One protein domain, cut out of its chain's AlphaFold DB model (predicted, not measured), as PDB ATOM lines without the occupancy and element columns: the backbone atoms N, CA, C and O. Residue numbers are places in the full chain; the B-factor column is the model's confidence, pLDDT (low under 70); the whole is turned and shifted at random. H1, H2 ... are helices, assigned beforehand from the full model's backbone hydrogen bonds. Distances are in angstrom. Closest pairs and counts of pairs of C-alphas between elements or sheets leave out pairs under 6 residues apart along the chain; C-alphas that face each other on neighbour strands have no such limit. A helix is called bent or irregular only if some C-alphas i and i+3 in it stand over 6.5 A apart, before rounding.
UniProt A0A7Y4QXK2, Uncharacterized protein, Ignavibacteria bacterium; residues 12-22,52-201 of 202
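Overview. This is residues 12 to 22 and 52 to 201 of the 202 residues of an uncharacterized protein of Ignavibacteria bacterium (UniProt A0A7Y4QXK2). This is an elongated up-and-down bundle of five helices, with the long H3 as its core, the pair H1 and H2 packed on one side of it and the pair H5 and H6 on the other. The short H4 and H7 lie towards one end of the bundle, where residues 118 to 123 stick out. The printed part has 161 residues with seven named helices, H1 to H7 in chain order, and no named strand; the class is all helix. It is compact, with a radius of gyration of the C-alphas of 17.0 A, and only just elongated, spanning 55 by 27 by 24 A.

Arrangement. The hub is H3, residues 86 to 120, touching five helices. It has a kink of 36 degrees near residue 108 and is only just irregular, with C-alphas 111 and 114 6.9 A apart. H2, residues 52 to 80, forms a helical hairpin with H3, at a shallow tilt of 18 degrees, opposite ways; their closest C-alphas, of Gly 64 and Gly 103, are 4.2 A apart. H1, residues 12 to 22, touches residues 92 to 103 of H3, closest at the C-alphas of Leu 17 and Val 99, 5.5 A. H1 also touches H2, closest at Val 20 and Gly 64, C-alphas 5.5 A apart. H6, residues 174 to 192, runs the same way as H3 at a shallow tilt of 21 degrees, with the C-alphas of Leu 91 and Ala 179 closest at 5.3 A. H5, residues 138 to 170, runs opposite ways to H3 at a shallow tilt of 34 degrees, only just short of steep; the C-alphas of Ile 90 and Pro 159 are closest, 5.9 A. H5 and H6 are a hairpin, closest at the C-alphas of Ala 163 and Tyr 176, 6.5 A. H4, residues 128 to 131, touches H3, and H7, residues 196 to 200, touches H5; their closest C-alphas are Gly 113 and Leu 131, 4.4 A, and Met 146 and Tyr 196, 7.2 A. H1 and H2 are apart from H5 and H6. Every O i to N i+4 pair is within hydrogen-bond range in H1 and H6, against 22 of 25 in H2, 26 of 31 in H3, 25 of 29 in H5 and 0 of 1 in H7, where 2 of 2 O i to N i+3 pairs are; H4 is too short for such a pair.

Along the chain. H1 begins at C-alpha 12 (3.763, 54.581, 51.779). H2 is 43.4 A long, H3 48.6 A, H5 45.2 A and H6 27.4 A. H7 ends at C-alpha 200 (2.448, 23.337, 38.812).

Size, cuts and confidence. The farthest C-alphas, of Gly 52 and Lys 169, are 56.2 A apart. Residues 23 to 51 are not printed, and C-alphas 22 and 52 are 20.7 A apart across the cut. Of the links printed whole, none is long. Mean pLDDT of the printed part is 76.3, with residues 52 to 55, 113 to 138, 153 to 154 and 192 to 201 under 70.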
ATOM      1  N   SER A  12       4.285  55.790  51.132       85.94
ATOM      2  CA  SER A  12       3.763  54.581  51.779       85.94
ATOM      3  C   SER A  12       4.268  53.301  51.107       85.94
ATOM      4  O   SER A  12       4.666  52.372  51.801       85.94
ATOM      5  N   LEU A  13       4.295  53.255  49.772       87.00
ATOM      6  CA  LEU A  13       4.806  52.101  49.031       87.00
ATOM      7  C   LEU A  13       6.311  51.888  49.234       87.00
ATOM      8  O   LEU A  13       6.733  50.749  49.405       87.00
ATOM      9  N   ILE A  14       7.114  52.956  49.275       88.44
ATOM     10  CA  ILE A  14       8.553  52.861  49.570       88.44
ATOM     11  C   ILE A  14       8.787  52.320  50.983       88.44
ATOM     12  O   ILE A  14       9.635  51.452  51.170       88.44
ATOM     13  N   VAL A  15       8.021  52.793  51.971       90.62
ATOM     14  CA  VAL A  15       8.108  52.296  53.353       90.62
ATOM     15  C   VAL A  15       7.745  50.813  53.419       90.62
ATOM     16  O   VAL A  15       8.456  50.036  54.054       90.62
ATOM     17  N   ILE A  16       6.683  50.403  52.720       89.94
ATOM     18  CA  ILE A  16       6.290  48.993  52.629       89.94
ATOM     19  C   ILE A  16       7.400  48.162  51.985       89.94
ATOM     20  O   ILE A  16       7.753  47.109  52.512       89.94
ATOM     21  N   LEU A  17       7.990  48.642  50.891       89.44
ATOM     22  CA  LEU A  17       9.100  47.957  50.239       89.44
ATOM     23  C   LEU A  17      10.304  47.805  51.172       89.44
ATOM     24  O   LEU A  17      10.867  46.717  51.256       89.44
ATOM     25  N   ALA A  18      10.680  48.858  51.898       89.75
ATOM     26  CA  ALA A  18      11.775  48.793  52.860       89.75
ATOM     27  C   ALA A  18      11.501  47.751  53.957       89.75
ATOM     28  O   ALA A  18      12.371  46.938  54.259       89.75
ATOM     29  N   ALA A  19      10.280  47.716  54.500       90.12
ATOM     30  CA  ALA A  19       9.880  46.719  55.492       90.12
ATOM     31  C   ALA A  19       9.939  45.284  54.936       90.12
ATOM     32  O   ALA A  19      10.416  44.370  55.614       90.12
ATOM     33  N   VAL A  20       9.523  45.085  53.683       86.81
ATOM     34  CA  VAL A  20       9.618  43.792  52.991       86.81
ATOM     35  C   VAL A  20      11.076  43.376  52.771       86.81
ATOM     36  O   VAL A  20      11.417  42.227  53.036       86.81
ATOM     37  N   ILE A  21      11.955  44.297  52.363       87.19
ATOM     38  CA  ILE A  21      13.393  44.027  52.201       87.19
ATOM     39  C   ILE A  21      14.036  43.661  53.542       87.19
ATOM     40  O   ILE A  21      14.793  42.698  53.606       87.19
ATOM     41  N   ILE A  22      13.720  44.381  54.622       88.62
ATOM     42  CA  ILE A  22      14.226  44.057  55.965       88.62
ATOM     43  C   ILE A  22      13.793  42.646  56.360       88.62
ATOM     44  O   ILE A  22      14.617  41.848  56.796       88.62
ATOM     45  N   GLY A  52      10.184  27.349  69.373       59.72
ATOM     46  CA  GLY A  52      10.843  28.657  69.399       59.72
ATOM     47  C   GLY A  52      11.386  29.192  68.058       59.72
ATOM     48  O   GLY A  52      11.493  30.395  67.867       59.72
ATOM     49  N   LEU A  53      11.752  28.351  67.100       66.88
ATOM     50  CA  LEU A  53      12.234  28.804  65.786       66.88
ATOM     51  C   LEU A  53      11.094  28.857  64.761       66.88
ATOM     52  O   LEU A  53      11.097  29.701  63.862       66.88
ATOM     53  N   ASN A  54      10.061  28.034  64.957       68.19
ATOM     54  CA  ASN A  54       8.864  28.020  64.122       68.19
ATOM     55  C   ASN A  54       8.028  29.308  64.239       68.19
ATOM     56  O   ASN A  54       7.551  29.812  63.218       68.19
ATOM     57  N   TRP A  55       7.858  29.869  65.445       69.69
ATOM     58  CA  TRP A  55       7.117  31.134  65.607       69.69
ATOM     59  C   TRP A  55       7.855  32.312  64.966       69.69
ATOM     60  O   TRP A  55       7.234  33.118  64.273       69.69
ATOM     61  N   LEU A  56       9.182  32.381  65.125       71.75
ATOM     62  CA  LEU A  56       9.994  33.468  64.579       71.75
ATOM     63  C   LEU A  56       9.966  33.464  63.044       71.75
ATOM     64  O   LEU A  56       9.838  34.506  62.409       71.75
ATOM     65  N   ARG A  57       9.972  32.276  62.441       73.00
ATOM     66  CA  ARG A  57       9.820  32.084  60.996       73.00
ATOM     67  C   ARG A  57       8.458  32.548  60.476       73.00
ATOM     68  O   ARG A  57       8.387  33.264  59.478       73.00
ATOM     69  N   ARG A  58       7.370  32.198  61.175       76.62
ATOM     70  CA  ARG A  58       6.014  32.696  60.870       76.62
ATOM     71  C   ARG A  58       5.956  34.225  60.954       76.62
ATOM     72  O   ARG A  58       5.369  34.857  60.077       76.62
ATOM     73  N   LEU A  59       6.615  34.820  61.949       78.12
ATOM     74  CA  LEU A  59       6.720  36.275  62.090       78.12
ATOM     75  C   LEU A  59       7.535  36.963  60.996       78.12
ATOM     76  O   LEU A  59       7.395  38.168  60.842       78.12
ATOM     77  N   LEU A  60       8.350  36.249  60.224       78.38
ATOM     78  CA  LEU A  60       8.982  36.823  59.038       78.38
ATOM     79  C   LEU A  60       8.078  36.680  57.811       78.38
ATOM     80  O   LEU A  60       7.909  37.615  57.037       78.38
ATOM     81  N   ILE A  61       7.413  35.541  57.648       79.81
ATOM     82  CA  ILE A  61       6.618  35.275  56.443       79.81
ATOM     83  C   ILE A  61       5.324  36.097  56.416       79.81
ATOM     84  O   ILE A  61       5.045  36.776  55.425       79.81
ATOM     85  N   TYR A  62       4.527  36.075  57.491       84.25
ATOM     86  CA  TYR A  62       3.207  36.715  57.483       84.25
ATOM     87  C   TYR A  62       3.259  38.231  57.275       84.25
ATOM     88  O   TYR A  62       2.456  38.728  56.482       84.25
ATOM     89  N   PRO A  63       4.187  38.989  57.892       86.62
ATOM     90  CA  PRO A  63       4.315  40.407  57.589       86.62
ATOM     91  C   PRO A  63       4.647  40.671  56.124       86.62
ATOM     92  O   PRO A  63       4.023  41.549  55.540       86.62
ATOM     93  N   GLY A  64       5.529  39.887  55.492       84.56
ATOM     94  CA  GLY A  64       5.806  40.009  54.054       84.56
ATOM     95  C   GLY A  64       4.545  39.862  53.190       84.56
ATOM     96  O   GLY A  64       4.297  40.674  52.289       84.56
ATOM     97  N   LEU A  65       3.687  38.893  53.523       85.38
ATOM     98  CA  LEU A  65       2.406  38.668  52.842       85.38
ATOM     99  C   LEU A  65       1.399  39.806  53.095       85.38
ATOM    100  O   LEU A  65       0.790  40.320  52.156       85.38
ATOM    101  N   ILE A  66       1.249  40.250  54.347       88.62
ATOM    102  CA  ILE A  66       0.339  41.347  54.726       88.62
ATOM    103  C   ILE A  66       0.766  42.665  54.067       88.62
ATOM    104  O   ILE A  66      -0.067  43.419  53.552       88.62
ATOM    105  N   LEU A  67       2.069  42.936  54.051       90.31
ATOM    106  CA  LEU A  67       2.661  44.091  53.384       90.31
ATOM    107  C   LEU A  67       2.410  44.048  51.874       90.31
ATOM    108  O   LEU A  67       2.110  45.083  51.280       90.31
ATOM    109  N   THR A  68       2.417  42.857  51.271       89.56
ATOM    110  CA  THR A  68       2.056  42.677  49.860       89.56
ATOM    111  C   THR A  68       0.606  43.066  49.585       89.56
ATOM    112  O   THR A  68       0.342  43.873  48.693       89.56
ATOM    113  N   ILE A  69      -0.342  42.578  50.390       90.06
ATOM    114  CA  ILE A  69      -1.763  42.946  50.261       90.06
ATOM    115  C   ILE A  69      -1.945  44.459  50.450       90.06
ATOM    116  O   ILE A  69      -2.652  45.115  49.683       90.06
ATOM    117  N   SER A  70      -1.253  45.037  51.433       90.56
ATOM    118  CA  SER A  70      -1.291  46.476  51.711       90.56
ATOM    119  C   SER A  70      -0.771  47.299  50.527       90.56
ATOM    120  O   SER A  70      -1.385  48.302  50.153       90.56
ATOM    121  N   ALA A  71       0.317  46.854  49.888       91.25
ATOM    122  CA  ALA A  71       0.855  47.483  48.687       91.25
ATOM    123  C   ALA A  71      -0.132  47.427  47.516       91.25
ATOM    124  O   ALA A  71      -0.299  48.439  46.835       91.25
ATOM    125  N   ILE A  72      -0.833  46.303  47.313       90.69
ATOM    126  CA  ILE A  72      -1.869  46.181  46.271       90.69
ATOM    127  C   ILE A  72      -2.954  47.241  46.485       90.69
ATOM    128  O   ILE A  72      -3.285  47.983  45.561       90.69
ATOM    129  N   VAL A  73      -3.471  47.374  47.709       90.75
ATOM    130  CA  VAL A  73      -4.526  48.352  48.025       90.75
ATOM    131  C   VAL A  73      -4.054  49.791  47.786       90.75
ATOM    132  O   VAL A  73      -4.785  50.595  47.198       90.75
ATOM    133  N   ILE A  74      -2.837  50.137  48.217       88.81
ATOM    134  CA  ILE A  74      -2.284  51.488  48.034       88.81
ATOM    135  C   ILE A  74      -2.020  51.776  46.555       88.81
ATOM    136  O   ILE A  74      -2.337  52.871  46.077       88.81
ATOM    137  N   PHE A  75      -1.499  50.797  45.816       90.12
ATOM    138  CA  PHE A  75      -1.314  50.910  44.378       90.12
ATOM    139  C   PHE A  75      -2.650  51.129  43.667       90.12
ATOM    140  O   PHE A  75      -2.753  52.078  42.896       90.12
ATOM    141  N   LEU A  76      -3.691  50.340  43.962       89.94
ATOM    142  CA  LEU A  76      -5.014  50.502  43.349       89.94
ATOM    143  C   LEU A  76      -5.588  51.899  43.610       89.94
ATOM    144  O   LEU A  76      -6.029  52.566  42.672       89.94
ATOM    145  N   LYS A  77      -5.498  52.400  44.850       86.38
ATOM    146  CA  LYS A  77      -5.878  53.787  45.179       86.38
ATOM    147  C   LYS A  77      -5.096  54.805  44.345       86.38
ATOM    148  O   LYS A  77      -5.669  55.772  43.844       86.38
ATOM    149  N   SER A  78      -3.794  54.585  44.168       85.50
ATOM    150  CA  SER A  78      -2.940  55.463  43.367       85.50
ATOM    151  C   SER A  78      -3.222  55.381  41.864       85.50
ATOM    152  O   SER A  78      -3.145  56.399  41.178       85.50
ATOM    153  N   ALA A  79      -3.515  54.194  41.339       84.81
ATOM    154  CA  ALA A  79      -3.748  53.944  39.922       84.81
ATOM    155  C   ALA A  79      -5.085  54.545  39.470       84.81
ATOM    156  O   ALA A  79      -5.148  55.208  38.429       84.81
ATOM    157  N   LEU A  80      -6.120  54.381  40.301       87.06
ATOM    158  CA  LEU A  80      -7.474  54.893  40.072       87.06
ATOM    159  C   LEU A  80      -7.603  56.404  40.337       87.06
ATOM    160  O   LEU A  80      -8.568  57.028  39.900       87.06
ATOM    161  N   SER A  81      -6.627  57.019  41.010       83.88
ATOM    162  CA  SER A  81      -6.591  58.470  41.204       83.88
ATOM    163  C   SER A  81      -6.427  59.203  39.868       83.88
ATOM    164  O   SER A  81      -5.480  58.966  39.112       83.88
ATOM    165  N   LYS A  82      -7.326  60.154  39.593       81.00
ATOM    166  CA  LYS A  82      -7.231  61.054  38.430       81.00
ATOM    167  C   LYS A  82      -6.160  62.136  38.593       81.00
ATOM    168  O   LYS A  82      -5.713  62.693  37.601       81.00
ATOM    169  N   ASN A  83      -5.732  62.398  39.827       79.75
ATOM    170  CA  ASN A  83      -4.823  63.499  40.157       79.75
ATOM    171  C   ASN A  83      -3.342  63.093  40.152       79.75
ATOM    172  O   ASN A  83      -2.482  63.947  40.340       79.75
ATOM    173  N   SER A  84      -3.037  61.805  39.979       79.56
ATOM    174  CA  SER A  84      -1.660  61.304  40.015       79.56
ATOM    175  C   SER A  84      -1.023  61.362  38.627       79.56
ATOM    176  O   SER A  84      -1.619  60.885  37.656       79.56
ATOM    177  N   ALA A  85       0.202  61.883  38.541       82.50
ATOM    178  CA  ALA A  85       0.966  61.909  37.297       82.50
ATOM    179  C   ALA A  85       1.260  60.487  36.782       82.50
ATOM    180  O   ALA A  85       1.388  59.542  37.567       82.50
ATOM    181  N   ALA A  86       1.408  60.331  35.462       81.00
ATOM    182  CA  ALA A  86       1.709  59.040  34.837       81.00
ATOM    183  C   ALA A  86       3.001  58.418  35.397       81.00
ATOM    184  O   ALA A  86       2.995  57.255  35.801       81.00
ATOM    185  N   ALA A  87       4.060  59.223  35.541       79.81
ATOM    186  CA  ALA A  87       5.327  58.804  36.140       79.81
ATOM    187  C   ALA A  87       5.168  58.243  37.569       79.81
ATOM    188  O   ALA A  87       5.814  57.257  37.917       79.81
ATOM    189  N   ASP A  88       4.274  58.813  38.390       82.94
ATOM    190  CA  ASP A  88       4.007  58.312  39.748       82.94
ATOM    191  C   ASP A  88       3.275  56.973  39.729       82.94
ATOM    192  O   ASP A  88       3.575  56.084  40.524       82.94
ATOM    193  N   LYS A  89       2.322  56.803  38.807       84.88
ATOM    194  CA  LYS A  89       1.602  55.534  38.643       84.88
ATOM    195  C   LYS A  89       2.546  54.422  38.204       84.88
ATOM    196  O   LYS A  89       2.471  53.328  38.755       84.88
ATOM    197  N   ILE A  90       3.448  54.720  37.268       85.75
ATOM    198  CA  ILE A  90       4.474  53.790  36.788       85.75
ATOM    199  C   ILE A  90       5.436  53.423  37.924       85.75
ATOM    200  O   ILE A  90       5.672  52.244  38.167       85.75
ATOM    201  N   LEU A  91       5.946  54.405  38.671       85.44
ATOM    202  CA  LEU A  91       6.836  54.138  39.802       85.44
ATOM    203  C   LEU A  91       6.151  53.284  40.880       85.44
ATOM    204  O   LEU A  91       6.712  52.288  41.330       85.44
ATOM    205  N   ASN A  92       4.915  53.628  41.254       88.75
ATOM    206  CA  ASN A  92       4.135  52.877  42.241       88.75
ATOM    207  C   ASN A  92       3.853  51.445  41.784       88.75
ATOM    208  O   ASN A  92       3.826  50.533  42.608       88.75
ATOM    209  N   TYR A  93       3.682  51.244  40.480       88.06
ATOM    210  CA  TYR A  93       3.545  49.923  39.887       88.06
ATOM    211  C   TYR A  93       4.812  49.083  40.062       88.06
ATOM    212  O   TYR A  93       4.745  47.940  40.505       88.06
ATOM    213  N   PHE A  94       5.980  49.652  39.757       87.38
ATOM    214  CA  PHE A  94       7.251  48.953  39.934       87.38
ATOM    215  C   PHE A  94       7.536  48.631  41.400       87.38
ATOM    216  O   PHE A  94       7.983  47.528  41.707       87.38
ATOM    217  N   ILE A  95       7.214  49.549  42.315       88.94
ATOM    218  CA  ILE A  95       7.335  49.282  43.752       88.94
ATOM    219  C   ILE A  95       6.394  48.142  44.167       88.94
ATOM    220  O   ILE A  95       6.816  47.252  44.900       88.94
ATOM    221  N   LEU A  96       5.150  48.124  43.672       90.19
ATOM    222  CA  LEU A  96       4.217  47.024  43.924       90.19
ATOM    223  C   LEU A  96       4.786  45.684  43.448       90.19
ATOM    224  O   LEU A  96       4.766  44.714  44.203       90.19
ATOM    225  N   LEU A  97       5.293  45.619  42.215       88.00
ATOM    226  CA  LEU A  97       5.874  44.390  41.679       88.00
ATOM    227  C   LEU A  97       7.069  43.914  42.513       88.00
ATOM    228  O   LEU A  97       7.163  42.724  42.804       88.00
ATOM    229  N   ALA A  98       7.944  44.828  42.941       87.56
ATOM    230  CA  ALA A  98       9.065  44.504  43.821       87.56
ATOM    231  C   ALA A  98       8.587  43.950  45.171       87.56
ATOM    232  O   ALA A  98       9.100  42.933  45.636       87.56
ATOM    233  N   VAL A  99       7.561  44.570  45.766       90.62
ATOM    234  CA  VAL A  99       6.936  44.094  47.006       90.62
ATOM    235  C   VAL A  99       6.333  42.700  46.831       90.62
ATOM    236  O   VAL A  99       6.580  41.845  47.673       90.62
ATOM    237  N   ILE A 100       5.589  42.445  45.751       87.94
ATOM    238  CA  ILE A 100       5.007  41.124  45.462       87.94
ATOM    239  C   ILE A 100       6.110  40.073  45.319       87.94
ATOM    240  O   ILE A 100       6.036  39.009  45.931       87.94
ATOM    241  N   CYS A 101       7.149  40.376  44.537       85.12
ATOM    242  CA  CYS A 101       8.236  39.433  44.303       85.12
ATOM    243  C   CYS A 101       8.945  39.084  45.606       85.12
ATOM    244  O   CYS A 101       9.085  37.911  45.933       85.12
ATOM    245  N   ILE A 102       9.348  40.085  46.382       85.44
ATOM    246  CA  ILE A 102      10.120  39.843  47.598       85.44
ATOM    247  C   ILE A 102       9.216  39.287  48.704       85.44
ATOM    248  O   ILE A 102       9.509  38.241  49.270       85.44
ATOM    249  N   GLY A 103       8.098  39.953  48.987       85.56
ATOM    250  CA  GLY A 103       7.229  39.657  50.123       85.56
ATOM    251  C   GLY A 103       6.403  38.383  49.974       85.56
ATOM    252  O   GLY A 103       6.211  37.684  50.968       85.56
ATOM    253  N   TRP A 104       5.934  38.065  48.763       85.19
ATOM    254  CA  TRP A 104       5.092  36.889  48.521       85.19
ATOM    255  C   TRP A 104       5.869  35.695  47.978       85.19
ATOM    256  O   TRP A 104       5.629  34.573  48.419       85.19
ATOM    257  N   LEU A 105       6.792  35.908  47.037       79.88
ATOM    258  CA  LEU A 105       7.527  34.803  46.409       79.88
ATOM    259  C   LEU A 105       8.800  34.471  47.200       79.88
ATOM    260  O   LEU A 105       8.954  33.357  47.700       79.88
ATOM    261  N   CYS A 106       9.691  35.450  47.371       79.56
ATOM    262  CA  CYS A 106      11.051  35.201  47.845       79.56
ATOM    263  C   CYS A 106      11.140  34.890  49.345       79.56
ATOM    264  O   CYS A 106      11.798  33.927  49.724       79.56
ATOM    265  N   THR A 107      10.493  35.685  50.204       80.69
ATOM    266  CA  THR A 107      10.616  35.563  51.668       80.69
ATOM    267  C   THR A 107      10.256  34.160  52.178       80.69
ATOM    268  O   THR A 107      11.052  33.601  52.935       80.69
ATOM    269  N   PRO A 108       9.139  33.528  51.756       78.06
ATOM    270  CA  PRO A 108       8.855  32.139  52.126       78.06
ATOM    271  C   PRO A 108       9.939  31.159  51.664       78.06
ATOM    272  O   PRO A 108      10.363  30.302  52.439       78.06
ATOM    273  N   TYR A 109      10.440  31.320  50.433       75.19
ATOM    274  CA  TYR A 109      11.507  30.475  49.895       75.19
ATOM    275  C   TYR A 109      12.817  30.617  50.677       75.19
ATOM    276  O   TYR A 109      13.425  29.615  51.050       75.19
ATOM    277  N   TRP A 110      13.233  31.843  50.986       76.31
ATOM    278  CA  TRP A 110      14.464  32.098  51.731       76.31
ATOM    279  C   TRP A 110      14.383  31.627  53.180       76.31
ATOM    280  O   TRP A 110      15.345  31.056  53.682       76.31
ATOM    281  N   ALA A 111      13.234  31.814  53.833       76.12
ATOM    282  CA  ALA A 111      13.044  31.409  55.222       76.12
ATOM    283  C   ALA A 111      12.942  29.885  55.412       76.12
ATOM    284  O   ALA A 111      13.246  29.397  56.499       76.12
ATOM    285  N   ASN A 112      12.492  29.136  54.395       72.69
ATOM    286  CA  ASN A 112      12.177  27.710  54.532       72.69
ATOM    287  C   ASN A 112      12.864  26.800  53.511       72.69
ATOM    288  O   ASN A 112      13.450  25.786  53.880       72.69
ATOM    289  N   GLY A 113      12.776  27.143  52.225       67.44
ATOM    290  CA  GLY A 113      13.258  26.296  51.132       67.44
ATOM    291  C   GLY A 113      14.755  26.117  51.150       67.44
ATOM    292  O   GLY A 113      15.245  24.998  51.049       67.44
ATOM    293  N   LEU A 114      15.483  27.222  51.329       67.12
ATOM    294  CA  LEU A 114      16.938  27.161  51.416       67.12
ATOM    295  C   LEU A 114      17.382  26.312  52.609       67.12
ATOM    296  O   LEU A 114      18.267  25.482  52.436       67.12
ATOM    297  N   GLN A 115      16.716  26.413  53.766       66.12
ATOM    298  CA  GLN A 115      17.025  25.514  54.877       66.12
ATOM    299  C   GLN A 115      16.800  24.049  54.501       66.12
ATOM    300  O   GLN A 115      17.680  23.238  54.755       66.12
ATOM    301  N   TYR A 116      15.650  23.703  53.914       65.00
ATOM    302  CA  TYR A 116      15.347  22.316  53.557       65.00
ATOM    303  C   TYR A 116      16.408  21.712  52.632       65.00
ATOM    304  O   TYR A 116      16.823  20.570  52.828       65.00
ATOM    305  N   VAL A 117      16.879  22.496  51.660       62.66
ATOM    306  CA  VAL A 117      17.976  22.129  50.755       62.66
ATOM    307  C   VAL A 117      19.259  21.851  51.544       62.66
ATOM    308  O   VAL A 117      19.873  20.801  51.361       62.66
ATOM    309  N   PHE A 118      19.633  22.741  52.472       64.75
ATOM    310  CA  PHE A 118      20.824  22.561  53.311       64.75
ATOM    311  C   PHE A 118      20.704  21.380  54.282       64.75
ATOM    312  O   PHE A 118      21.659  20.622  54.433       64.75
ATOM    313  N   SER A 119      19.549  21.195  54.924       61.22
ATOM    314  CA  SER A 119      19.338  20.147  55.928       61.22
ATOM    315  C   SER A 119      19.201  18.758  55.314       61.22
ATOM    316  O   SER A 119      19.628  17.777  55.910       61.22
ATOM    317  N   SER A 120      18.603  18.667  54.128       60.34
ATOM    318  CA  SER A 120      18.317  17.391  53.469       60.34
ATOM    319  C   SER A 120      19.450  16.951  52.533       60.34
ATOM    320  O   SER A 120      19.355  15.890  51.918       60.34
ATOM    321  N   GLY A 121      20.511  17.762  52.393       56.09
ATOM    322  CA  GLY A 121      21.684  17.461  51.563       56.09
ATOM    323  C   GLY A 121      21.366  17.253  50.079       56.09
ATOM    324  O   GLY A 121      22.165  16.672  49.348       56.09
ATOM    325  N   THR A 122      20.186  17.685  49.633       57.62
ATOM    326  CA  THR A 122      19.702  17.485  48.271       57.62
ATOM    327  C   THR A 122      19.958  18.732  47.434       57.62
ATOM    328  O   THR A 122      19.769  19.856  47.886       57.62
ATOM    329  N   SER A 123      20.365  18.536  46.179       52.00
ATOM    330  CA  SER A 123      20.444  19.600  45.174       52.00
ATOM    331  C   SER A 123      19.089  19.920  44.530       52.00
ATOM    332  O   SER A 123      19.008  20.838  43.713       52.00
ATOM    333  N   SER A 124      18.029  19.162  44.844       50.91
ATOM    334  CA  SER A 124      16.668  19.497  44.435       50.91
ATOM    335  C   SER A 124      16.201  20.704  45.251       50.91
ATOM    336  O   SER A 124      15.645  20.604  46.339       50.91
ATOM    337  N   LEU A 125      16.435  21.889  44.689       52.25
ATOM    338  CA  LEU A 125      15.998  23.206  45.178       52.25
ATOM    339  C   LEU A 125      14.459  23.362  45.275       52.25
ATOM    340  O   LEU A 125      13.945  24.481  45.297       52.25
ATOM    341  N   TYR A 126      13.699  22.266  45.224       53.38
ATOM    342  CA  TYR A 126      12.432  22.238  44.501       53.38
ATOM    343  C   TYR A 126      11.333  21.396  45.151       53.38
ATOM    344  O   TYR A 126      10.427  21.013  44.423       53.38
ATOM    345  N   ASP A 127      11.354  21.097  46.456       57.00
ATOM    346  CA  ASP A 127      10.126  20.577  47.079       57.00
ATOM    347  C   ASP A 127       9.229  21.748  47.522       57.00
ATOM    348  O   ASP A 127       9.483  22.336  48.579       57.00
ATOM    349  N   PRO A 128       8.169  22.115  46.774       54.50
ATOM    350  CA  PRO A 128       7.235  23.160  47.184       54.50
ATOM    351  C   PRO A 128       6.607  22.906  48.558       54.50
ATOM    352  O   PRO A 128       6.292  23.859  49.274       54.50
ATOM    353  N   LYS A 129       6.485  21.640  48.978       55.44
ATOM    354  CA  LYS A 129       5.951  21.265  50.296       55.44
ATOM    355  C   LYS A 129       6.879  21.685  51.440       55.44
ATOM    356  O   LYS A 129       6.422  21.829  52.573       55.44
ATOM    357  N   SER A 130       8.157  21.919  51.144       53.97
ATOM    358  CA  SER A 130       9.174  22.367  52.103       53.97
ATOM    359  C   SER A 130       9.264  23.891  52.259       53.97
ATOM    360  O   SER A 130       9.802  24.372  53.251       53.97
ATOM    361  N   LEU A 131       8.719  24.665  51.311       55.94
ATOM    362  CA  LEU A 131       8.859  26.132  51.251       55.94
ATOM    363  C   LEU A 131       7.943  26.900  52.164       55.94
ATOM    364  O   LEU A 131       8.193  28.053  52.509       55.94
ATOM    365  N   ILE A 132       6.849  26.261  52.513       56.47
ATOM    366  CA  ILE A 132       5.961  26.696  53.558       56.47
ATOM    367  C   ILE A 132       5.727  25.422  54.351       56.47
ATOM    368  O   ILE A 132       4.767  24.699  54.094       56.47
ATOM    369  N   PRO A 133       6.685  25.075  55.222       46.97
ATOM    370  CA  PRO A 133       6.713  23.802  55.902       46.97
ATOM    371  C   PRO A 133       5.452  23.742  56.740       46.97
ATOM    372  O   PRO A 133       5.313  24.471  57.721       46.97
ATOM    373  N   TYR A 134       4.516  22.899  56.311       47.25
ATOM    374  CA  TYR A 134       3.399  22.493  57.148       47.25
ATOM    375  C   TYR A 134       2.582  23.655  57.754       47.25
ATOM    376  O   TYR A 134       2.183  23.589  58.914       47.25
ATOM    377  N   THR A 135       2.312  24.740  57.012       48.81
ATOM    378  CA  THR A 135       1.443  25.813  57.536       48.81
ATOM    379  C   THR A 135       0.190  26.000  56.692       48.81
ATOM    380  O   THR A 135       0.301  26.302  55.506       48.81
ATOM    381  N   ASP A 136      -0.969  25.826  57.331       57.03
ATOM    382  CA  ASP A 136      -2.283  26.504  57.277       57.03
ATOM    383  C   ASP A 136      -2.744  27.258  56.005       57.03
ATOM    384  O   ASP A 136      -3.942  27.358  55.753       57.03
ATOM    385  N   ILE A 137      -1.837  27.815  55.201       63.25
ATOM    386  CA  ILE A 137      -2.109  28.679  54.046       63.25
ATOM    387  C   ILE A 137      -1.468  28.196  52.733       63.25
ATOM    388  O   ILE A 137      -1.467  28.951  51.764       63.25
ATOM    389  N   ASN A 138      -0.941  26.965  52.669       67.75
ATOM    390  CA  ASN A 138      -0.276  26.402  51.477       67.75
ATOM    391  C   ASN A 138      -1.070  26.642  50.174       67.75
ATOM    392  O   ASN A 138      -0.536  27.152  49.193       67.75
ATOM    393  N   VAL A 139      -2.379  26.369  50.190       71.62
ATOM    394  CA  VAL A 139      -3.263  26.568  49.027       71.62
ATOM    395  C   VAL A 139      -3.317  28.037  48.595       71.62
ATOM    396  O   VAL A 139      -3.207  28.343  47.408       71.62
ATOM    397  N   ILE A 140      -3.450  28.954  49.557       75.62
ATOM    398  CA  ILE A 140      -3.538  30.399  49.303       75.62
ATOM    399  C   ILE A 140      -2.216  30.912  48.741       75.62
ATOM    400  O   ILE A 140      -2.201  31.681  47.779       75.62
ATOM    401  N   TRP A 141      -1.102  30.478  49.327       78.31
ATOM    402  CA  TRP A 141       0.205  30.895  48.860       78.31
ATOM    403  C   TRP A 141       0.517  30.345  47.472       78.31
ATOM    404  O   TRP A 141       0.914  31.144  46.634       78.31
ATOM    405  N   ASN A 142       0.278  29.057  47.196       73.06
ATOM    406  CA  ASN A 142       0.493  28.464  45.869       73.06
ATOM    407  C   ASN A 142      -0.340  29.169  44.799       73.06
ATOM    408  O   ASN A 142       0.197  29.558  43.763       73.06
ATOM    409  N   GLY A 143      -1.630  29.401  45.065       75.31
ATOM    410  CA  GLY A 143      -2.497  30.148  44.152       75.31
ATOM    411  C   GLY A 143      -1.986  31.571  43.913       75.31
ATOM    412  O   GLY A 143      -1.916  32.026  42.771       75.31
ATOM    413  N   GLY A 144      -1.553  32.253  44.977       78.94
ATOM    414  CA  GLY A 144      -0.931  33.572  44.882       78.94
ATOM    415  C   GLY A 144       0.396  33.550  44.122       78.94
ATOM    416  O   GLY A 144       0.615  34.401  43.272       78.94
ATOM    417  N   ALA A 145       1.260  32.567  44.364       78.00
ATOM    418  CA  ALA A 145       2.551  32.432  43.706       78.00
ATOM    419  C   ALA A 145       2.380  32.172  42.207       78.00
ATOM    420  O   ALA A 145       3.029  32.834  41.406       78.00
ATOM    421  N   MET A 146       1.446  31.300  41.820       75.94
ATOM    422  CA  MET A 146       1.101  31.042  40.420       75.94
ATOM    423  C   MET A 146       0.598  32.309  39.726       75.94
ATOM    424  O   MET A 146       1.093  32.692  38.663       75.94
ATOM    425  N   LEU A 147      -0.363  32.986  40.364       80.62
ATOM    426  CA  LEU A 147      -0.951  34.215  39.854       80.62
ATOM    427  C   LEU A 147       0.114  35.302  39.710       80.62
ATOM    428  O   LEU A 147       0.255  35.883  38.641       80.62
ATOM    429  N   PHE A 148       0.888  35.566  40.760       78.88
ATOM    430  CA  PHE A 148       1.889  36.625  40.771       78.88
ATOM    431  C   PHE A 148       3.102  36.318  39.904       78.88
ATOM    432  O   PHE A 148       3.666  37.255  39.352       78.88
ATOM    433  N   PHE A 149       3.486  35.054  39.728       74.12
ATOM    434  CA  PHE A 149       4.551  34.670  38.804       74.12
ATOM    435  C   PHE A 149       4.145  34.951  37.351       74.12
ATOM    436  O   PHE A 149       4.873  35.635  36.628       74.12
ATOM    437  N   LEU A 150       2.948  34.508  36.941       73.50
ATOM    438  CA  LEU A 150       2.407  34.784  35.606       73.50
ATOM    439  C   LEU A 150       2.203  36.286  35.395       73.50
ATOM    440  O   LEU A 150       2.615  36.844  34.373       73.50
ATOM    441  N   LEU A 151       1.570  36.937  36.375       74.69
ATOM    442  CA  LEU A 151       1.316  38.363  36.332       74.69
ATOM    443  C   LEU A 151       2.637  39.103  36.232       74.69
ATOM    444  O   LEU A 151       2.808  39.802  35.256       74.69
ATOM    445  N   ALA A 152       3.602  38.918  37.127       70.25
ATOM    446  CA  ALA A 152       4.857  39.661  37.081       70.25
ATOM    447  C   ALA A 152       5.578  39.561  35.728       70.25
ATOM    448  O   ALA A 152       6.076  40.577  35.255       70.25
ATOM    449  N   PHE A 153       5.569  38.404  35.057       68.19
ATOM    450  CA  PHE A 153       6.196  38.272  33.738       68.19
ATOM    451  C   PHE A 153       5.516  39.148  32.666       68.19
ATOM    452  O   PHE A 153       6.184  39.871  31.928       68.19
ATOM    453  N   ILE A 154       4.181  39.141  32.615       68.56
ATOM    454  CA  ILE A 154       3.384  39.942  31.663       68.56
ATOM    455  C   ILE A 154       3.378  41.426  32.065       68.56
ATOM    456  O   ILE A 154       3.503  42.336  31.243       68.56
ATOM    457  N   LEU A 155       3.244  41.665  33.363       72.00
ATOM    458  CA  LEU A 155       3.073  42.954  34.010       72.00
ATOM    459  C   LEU A 155       4.373  43.753  34.082       72.00
ATOM    460  O   LEU A 155       4.310  44.956  34.259       72.00
ATOM    461  N   ILE A 156       5.548  43.152  33.909       72.19
ATOM    462  CA  ILE A 156       6.825  43.882  33.868       72.19
ATOM    463  C   ILE A 156       7.039  44.629  32.541       72.19
ATOM    464  O   ILE A 156       7.668  45.690  32.523       72.19
ATOM    465  N   LEU A 157       6.519  44.103  31.429       76.19
ATOM    466  CA  LEU A 157       6.736  44.682  30.096       76.19
ATOM    467  C   LEU A 157       5.870  45.924  29.852       76.19
ATOM    468  O   LEU A 157       6.315  46.895  29.240       76.19
ATOM    469  N   ILE A 158       4.641  45.911  30.370       78.75
ATOM    470  CA  ILE A 158       3.646  46.968  30.154       78.75
ATOM    471  C   ILE A 158       4.107  48.340  30.708       78.75
ATOM    472  O   ILE A 158       4.096  49.319  29.959       78.75
ATOM    473  N   PRO A 159       4.568  48.468  31.967       76.94
ATOM    474  CA  PRO A 159       4.993  49.736  32.552       76.94
ATOM    475  C   PRO A 159       6.281  50.253  31.930       76.94
ATOM    476  O   PRO A 159       6.467  51.463  31.865       76.94
ATOM    477  N   LEU A 160       7.159  49.359  31.461       78.25
ATOM    478  CA  LEU A 160       8.372  49.747  30.750       78.25
ATOM    479  C   LEU A 160       8.015  50.419  29.418       78.25
ATOM    480  O   LEU A 160       8.517  51.502  29.124       78.25
ATOM    481  N   ALA A 161       7.086  49.834  28.654       82.69
ATOM    482  CA  ALA A 161       6.581  50.443  27.426       82.69
ATOM    483  C   ALA A 161       5.917  51.804  27.699       82.69
ATOM    484  O   ALA A 161       6.206  52.781  27.008       82.69
ATOM    485  N   PHE A 162       5.083  51.903  28.741       82.94
ATOM    486  CA  PHE A 162       4.475  53.177  29.134       82.94
ATOM    487  C   PHE A 162       5.502  54.214  29.600       82.94
ATOM    488  O   PHE A 162       5.355  55.382  29.254       82.94
ATOM    489  N   ALA A 163       6.550  53.811  30.324       80.31
ATOM    490  CA  ALA A 163       7.632  54.702  30.743       80.31
ATOM    491  C   ALA A 163       8.373  55.290  29.539       80.31
ATOM    492  O   ALA A 163       8.600  56.496  29.484       80.31
ATOM    493  N   VAL A 164       8.690  54.454  28.546       84.06
ATOM    494  CA  VAL A 164       9.332  54.902  27.305       84.06
ATOM    495  C   VAL A 164       8.418  55.869  26.552       84.06
ATOM    496  O   VAL A 164       8.837  56.982  26.241       84.06
ATOM    497  N   ILE A 165       7.156  55.495  26.318       85.94
ATOM    498  CA  ILE A 165       6.192  56.339  25.594       85.94
ATOM    499  C   ILE A 165       5.992  57.685  26.299       85.94
ATOM    500  O   ILE A 165       5.976  58.723  25.633       85.94
ATOM    501  N   ASP A 166       5.834  57.683  27.623       82.94
ATOM    502  CA  ASP A 166       5.640  58.911  28.389       82.94
ATOM    503  C   ASP A 166       6.899  59.786  28.362       82.94
ATOM    504  O   ASP A 166       6.796  60.980  28.098       82.94
ATOM    505  N   SER A 167       8.090  59.191  28.495       82.62
ATOM    506  CA  SER A 167       9.357  59.928  28.424       82.62
ATOM    507  C   SER A 167       9.588  60.612  27.069       82.62
ATOM    508  O   SER A 167      10.117  61.723  27.024       82.62
ATOM    509  N   ILE A 168       9.145  59.993  25.968       86.06
ATOM    510  CA  ILE A 168       9.220  60.577  24.620       86.06
ATOM    511  C   ILE A 168       8.241  61.749  24.483       86.06
ATOM    512  O   ILE A 168       8.577  62.763  23.877       86.06
ATOM    513  N   LYS A 169       7.025  61.620  25.029       84.56
ATOM    514  CA  LYS A 169       5.959  62.623  24.871       84.56
ATOM    515  C   LYS A 169       6.107  63.821  25.804       84.56
ATOM    516  O   LYS A 169       5.844  64.945  25.390       84.56
ATOM    517  N   ASN A 170       6.492  63.575  27.052       80.19
ATOM    518  CA  ASN A 170       6.449  64.557  28.138       80.19
ATOM    519  C   ASN A 170       7.844  64.951  28.648       80.19
ATOM    520  O   ASN A 170       7.957  65.814  29.520       80.19
ATOM    521  N   GLY A 171       8.903  64.354  28.094       81.31
ATOM    522  CA  GLY A 171      10.276  64.547  28.540       81.31
ATOM    523  C   GLY A 171      10.681  63.595  29.668       81.31
ATOM    524  O   GLY A 171       9.878  62.859  30.242       81.31
ATOM    525  N   PHE A 172      11.976  63.587  29.970       80.19
ATOM    526  CA  PHE A 172      12.569  62.640  30.907       80.19
ATOM    527  C   PHE A 172      12.416  63.080  32.373       80.19
ATOM    528  O   PHE A 172      12.839  64.175  32.749       80.19
ATOM    529  N   ASP A 173      11.871  62.196  33.212       81.06
ATOM    530  CA  ASP A 173      11.794  62.340  34.673       81.06
ATOM    531  C   ASP A 173      12.730  61.323  35.359       81.06
ATOM    532  O   ASP A 173      12.821  60.160  34.960       81.06
ATOM    533  N   LEU A 174      13.396  61.744  36.440       81.81
ATOM    534  CA  LEU A 174      14.259  60.900  37.274       81.81
ATOM    535  C   LEU A 174      13.527  59.654  37.815       81.81
ATOM    536  O   LEU A 174      14.148  58.620  38.060       81.81
ATOM    537  N   LYS A 175      12.198  59.720  37.969       80.12
ATOM    538  CA  LYS A 175      11.360  58.580  38.375       80.12
ATOM    539  C   LYS A 175      11.449  57.399  37.410       80.12
ATOM    540  O   LYS A 175      11.304  56.264  37.859       80.12
ATOM    541  N   TYR A 176      11.752  57.632  36.131       80.38
ATOM    542  CA  TYR A 176      12.001  56.552  35.171       80.38
ATOM    543  C   TYR A 176      13.292  55.790  35.470       80.38
ATOM    544  O   TYR A 176      13.330  54.574  35.295       80.38
ATOM    545  N   ILE A 177      14.314  56.463  36.007       79.69
ATOM    546  CA  ILE A 177      15.541  55.801  36.474       79.69
ATOM    547  C   ILE A 177      15.224  54.908  37.674       79.69
ATOM    548  O   ILE A 177      15.640  53.753  37.702       79.69
ATOM    549  N   TYR A 178      14.452  55.404  38.646       80.56
ATOM    550  CA  TYR A 178      14.051  54.590  39.798       80.56
ATOM    551  C   TYR A 178      13.193  53.392  39.389       80.56
ATOM    552  O   TYR A 178      13.424  52.284  39.867       80.56
ATOM    553  N   ALA A 179      12.253  53.590  38.463       79.69
ATOM    554  CA  ALA A 179      11.462  52.518  37.870       79.69
ATOM    555  C   ALA A 179      12.346  51.446  37.208       79.69
ATOM    556  O   ALA A 179      12.155  50.260  37.464       79.69
ATOM    557  N   ALA A 180      13.358  51.849  36.433       79.25
ATOM    558  CA  ALA A 180      14.329  50.927  35.842       79.25
ATOM    559  C   ALA A 180      15.183  50.207  36.905       79.25
ATOM    560  O   ALA A 180      15.444  49.012  36.786       79.25
ATOM    561  N   GLY A 181      15.573  50.894  37.981       81.88
ATOM    562  CA  GLY A 181      16.251  50.272  39.120       81.88
ATOM    563  C   GLY A 181      15.396  49.185  39.778       81.88
ATOM    564  O   GLY A 181      15.876  48.078  40.020       81.88
ATOM    565  N   PHE A 182      14.106  49.456  40.000       82.38
ATOM    566  CA  PHE A 182      13.169  48.454  40.512       82.38
ATOM    567  C   PHE A 182      12.932  47.314  39.525       82.38
ATOM    568  O   PHE A 182      12.855  46.167  39.951       82.38
ATOM    569  N   TYR A 183      12.880  47.590  38.221       81.12
ATOM    570  CA  TYR A 183      12.825  46.551  37.192       81.12
ATOM    571  C   TYR A 183      13.996  45.571  37.330       81.12
ATOM    572  O   TYR A 183      13.787  44.359  37.372       81.12
ATOM    573  N   LEU A 184      15.223  46.085  37.456       81.56
ATOM    574  CA  LEU A 184      16.414  45.249  37.626       81.56
ATOM    575  C   LEU A 184      16.370  44.453  38.933       81.56
ATOM    576  O   LEU A 184      16.722  43.277  38.936       81.56
ATOM    577  N   LEU A 185      15.892  45.063  40.021       79.50
ATOM    578  CA  LEU A 185      15.700  44.388  41.306       79.50
ATOM    579  C   LEU A 185      14.703  43.226  41.187       79.50
ATOM    580  O   LEU A 185      14.968  42.137  41.685       79.50
ATOM    581  N   ILE A 186      13.579  43.444  40.502       78.56
ATOM    582  CA  ILE A 186      12.570  42.413  40.263       78.56
ATOM    583  C   ILE A 186      13.158  41.281  39.416       78.56
ATOM    584  O   ILE A 186      12.995  40.112  39.757       78.56
ATOM    585  N   PHE A 187      13.880  41.612  38.344       76.88
ATOM    586  CA  PHE A 187      14.525  40.614  37.492       76.88
ATOM    587  C   PHE A 187      15.574  39.795  38.260       76.88
ATOM    588  O   PHE A 187      15.609  38.570  38.149       76.88
ATOM    589  N   ALA A 188      16.390  40.453  39.088       75.44
ATOM    590  CA  ALA A 188      17.348  39.791  39.966       75.44
ATOM    591  C   ALA A 188      16.643  38.880  40.979       75.44
ATOM    592  O   ALA A 188      17.055  37.734  41.148       75.44
ATOM    593  N   ALA A 189      15.550  39.343  41.594       71.19
ATOM    594  CA  ALA A 189      14.738  38.533  42.494       71.19
ATOM    595  C   ALA A 189      14.202  37.286  41.774       71.19
ATOM    596  O   ALA A 189      14.438  36.181  42.248       71.19
ATOM    597  N   PHE A 190      13.601  37.418  40.585       71.06
ATOM    598  CA  PHE A 190      13.158  36.262  39.789       71.06
ATOM    599  C   PHE A 190      14.288  35.299  39.443       71.06
ATOM    600  O   PHE A 190      14.079  34.092  39.451       71.06
ATOM    601  N   ARG A 191      15.491  35.807  39.160       70.25
ATOM    602  CA  ARG A 191      16.641  34.949  38.859       70.25
ATOM    603  C   ARG A 191      17.123  34.161  40.079       70.25
ATOM    604  O   ARG A 191      17.635  33.057  39.909       70.25
ATOM    605  N   LEU A 192      16.980  34.740  41.270       65.19
ATOM    606  CA  LEU A 192      17.388  34.167  42.556       65.19
ATOM    607  C   LEU A 192      16.281  33.350  43.242       65.19
ATOM    608  O   LEU A 192      16.532  32.734  44.277       65.19
ATOM    609  N   THR A 193      15.073  33.338  42.680       64.56
ATOM    610  CA  THR A 193      13.929  32.577  43.190       64.56
ATOM    611  C   THR A 193      13.675  31.384  42.265       64.56
ATOM    612  O   THR A 193      13.872  31.515  41.054       64.56
ATOM    613  N   PRO A 194      13.269  30.205  42.769       62.69
ATOM    614  CA  PRO A 194      13.002  29.066  41.901       62.69
ATOM    615  C   PRO A 194      11.929  29.370  40.862       62.69
ATOM    616  O   PRO A 194      11.001  30.148  41.098       62.69
ATOM    617  N   TYR A 195      12.011  28.688  39.722       66.00
ATOM    618  CA  TYR A 195      10.915  28.657  38.763       66.00
ATOM    619  C   TYR A 195       9.744  27.860  39.355       66.00
ATOM    620  O   TYR A 195       9.635  26.655  39.135       66.00
ATOM    621  N   TYR A 196       8.845  28.555  40.062       61.00
ATOM    622  CA  TYR A 196       7.583  28.005  40.583       61.00
ATOM    623  C   TYR A 196       6.770  27.275  39.504       61.00
ATOM    624  O   TYR A 196       6.007  26.374  39.820       61.00
ATOM    625  N   GLY A 197       6.945  27.642  38.226       59.53
ATOM    626  CA  GLY A 197       6.289  27.008  37.082       59.53
ATOM    627  C   GLY A 197       6.435  25.484  37.035       59.53
ATOM    628  O   GLY A 197       5.471  24.812  36.684       59.53
ATOM    629  N   TYR A 198       7.587  24.936  37.437       59.34
ATOM    630  CA  TYR A 198       7.795  23.484  37.460       59.34
ATOM    631  C   TYR A 198       6.929  22.778  38.510       59.34
ATOM    632  O   TYR A 198       6.519  21.648  38.295       59.34
ATOM    633  N   TRP A 199       6.575  23.454  39.605       59.78
ATOM    634  CA  TRP A 199       5.760  22.876  40.681       59.78
ATOM    635  C   TRP A 199       4.275  22.776  40.358       59.78
ATOM    636  O   TRP A 199       3.544  22.120  41.088       59.78
ATOM    637  N   PHE A 200       3.821  23.457  39.306       55.16
ATOM    638  CA  PHE A 200       2.448  23.337  38.812       55.16
ATOM    639  C   PHE A 200       2.323  22.304  37.683       55.16
ATOM    640  O   PHE A 200       1.226  22.119  37.162       55.16
ATOM    641  N   MET A 201       3.440  21.706  37.255       53.94
ATOM    642  CA  MET A 201       3.480  20.680  36.208       53.94
ATOM    643  C   MET A 201       3.554  19.251  36.769       53.94
ATOM    644  O   MET A 201       3.271  18.322  36.016       53.94
TER     645      MET A 201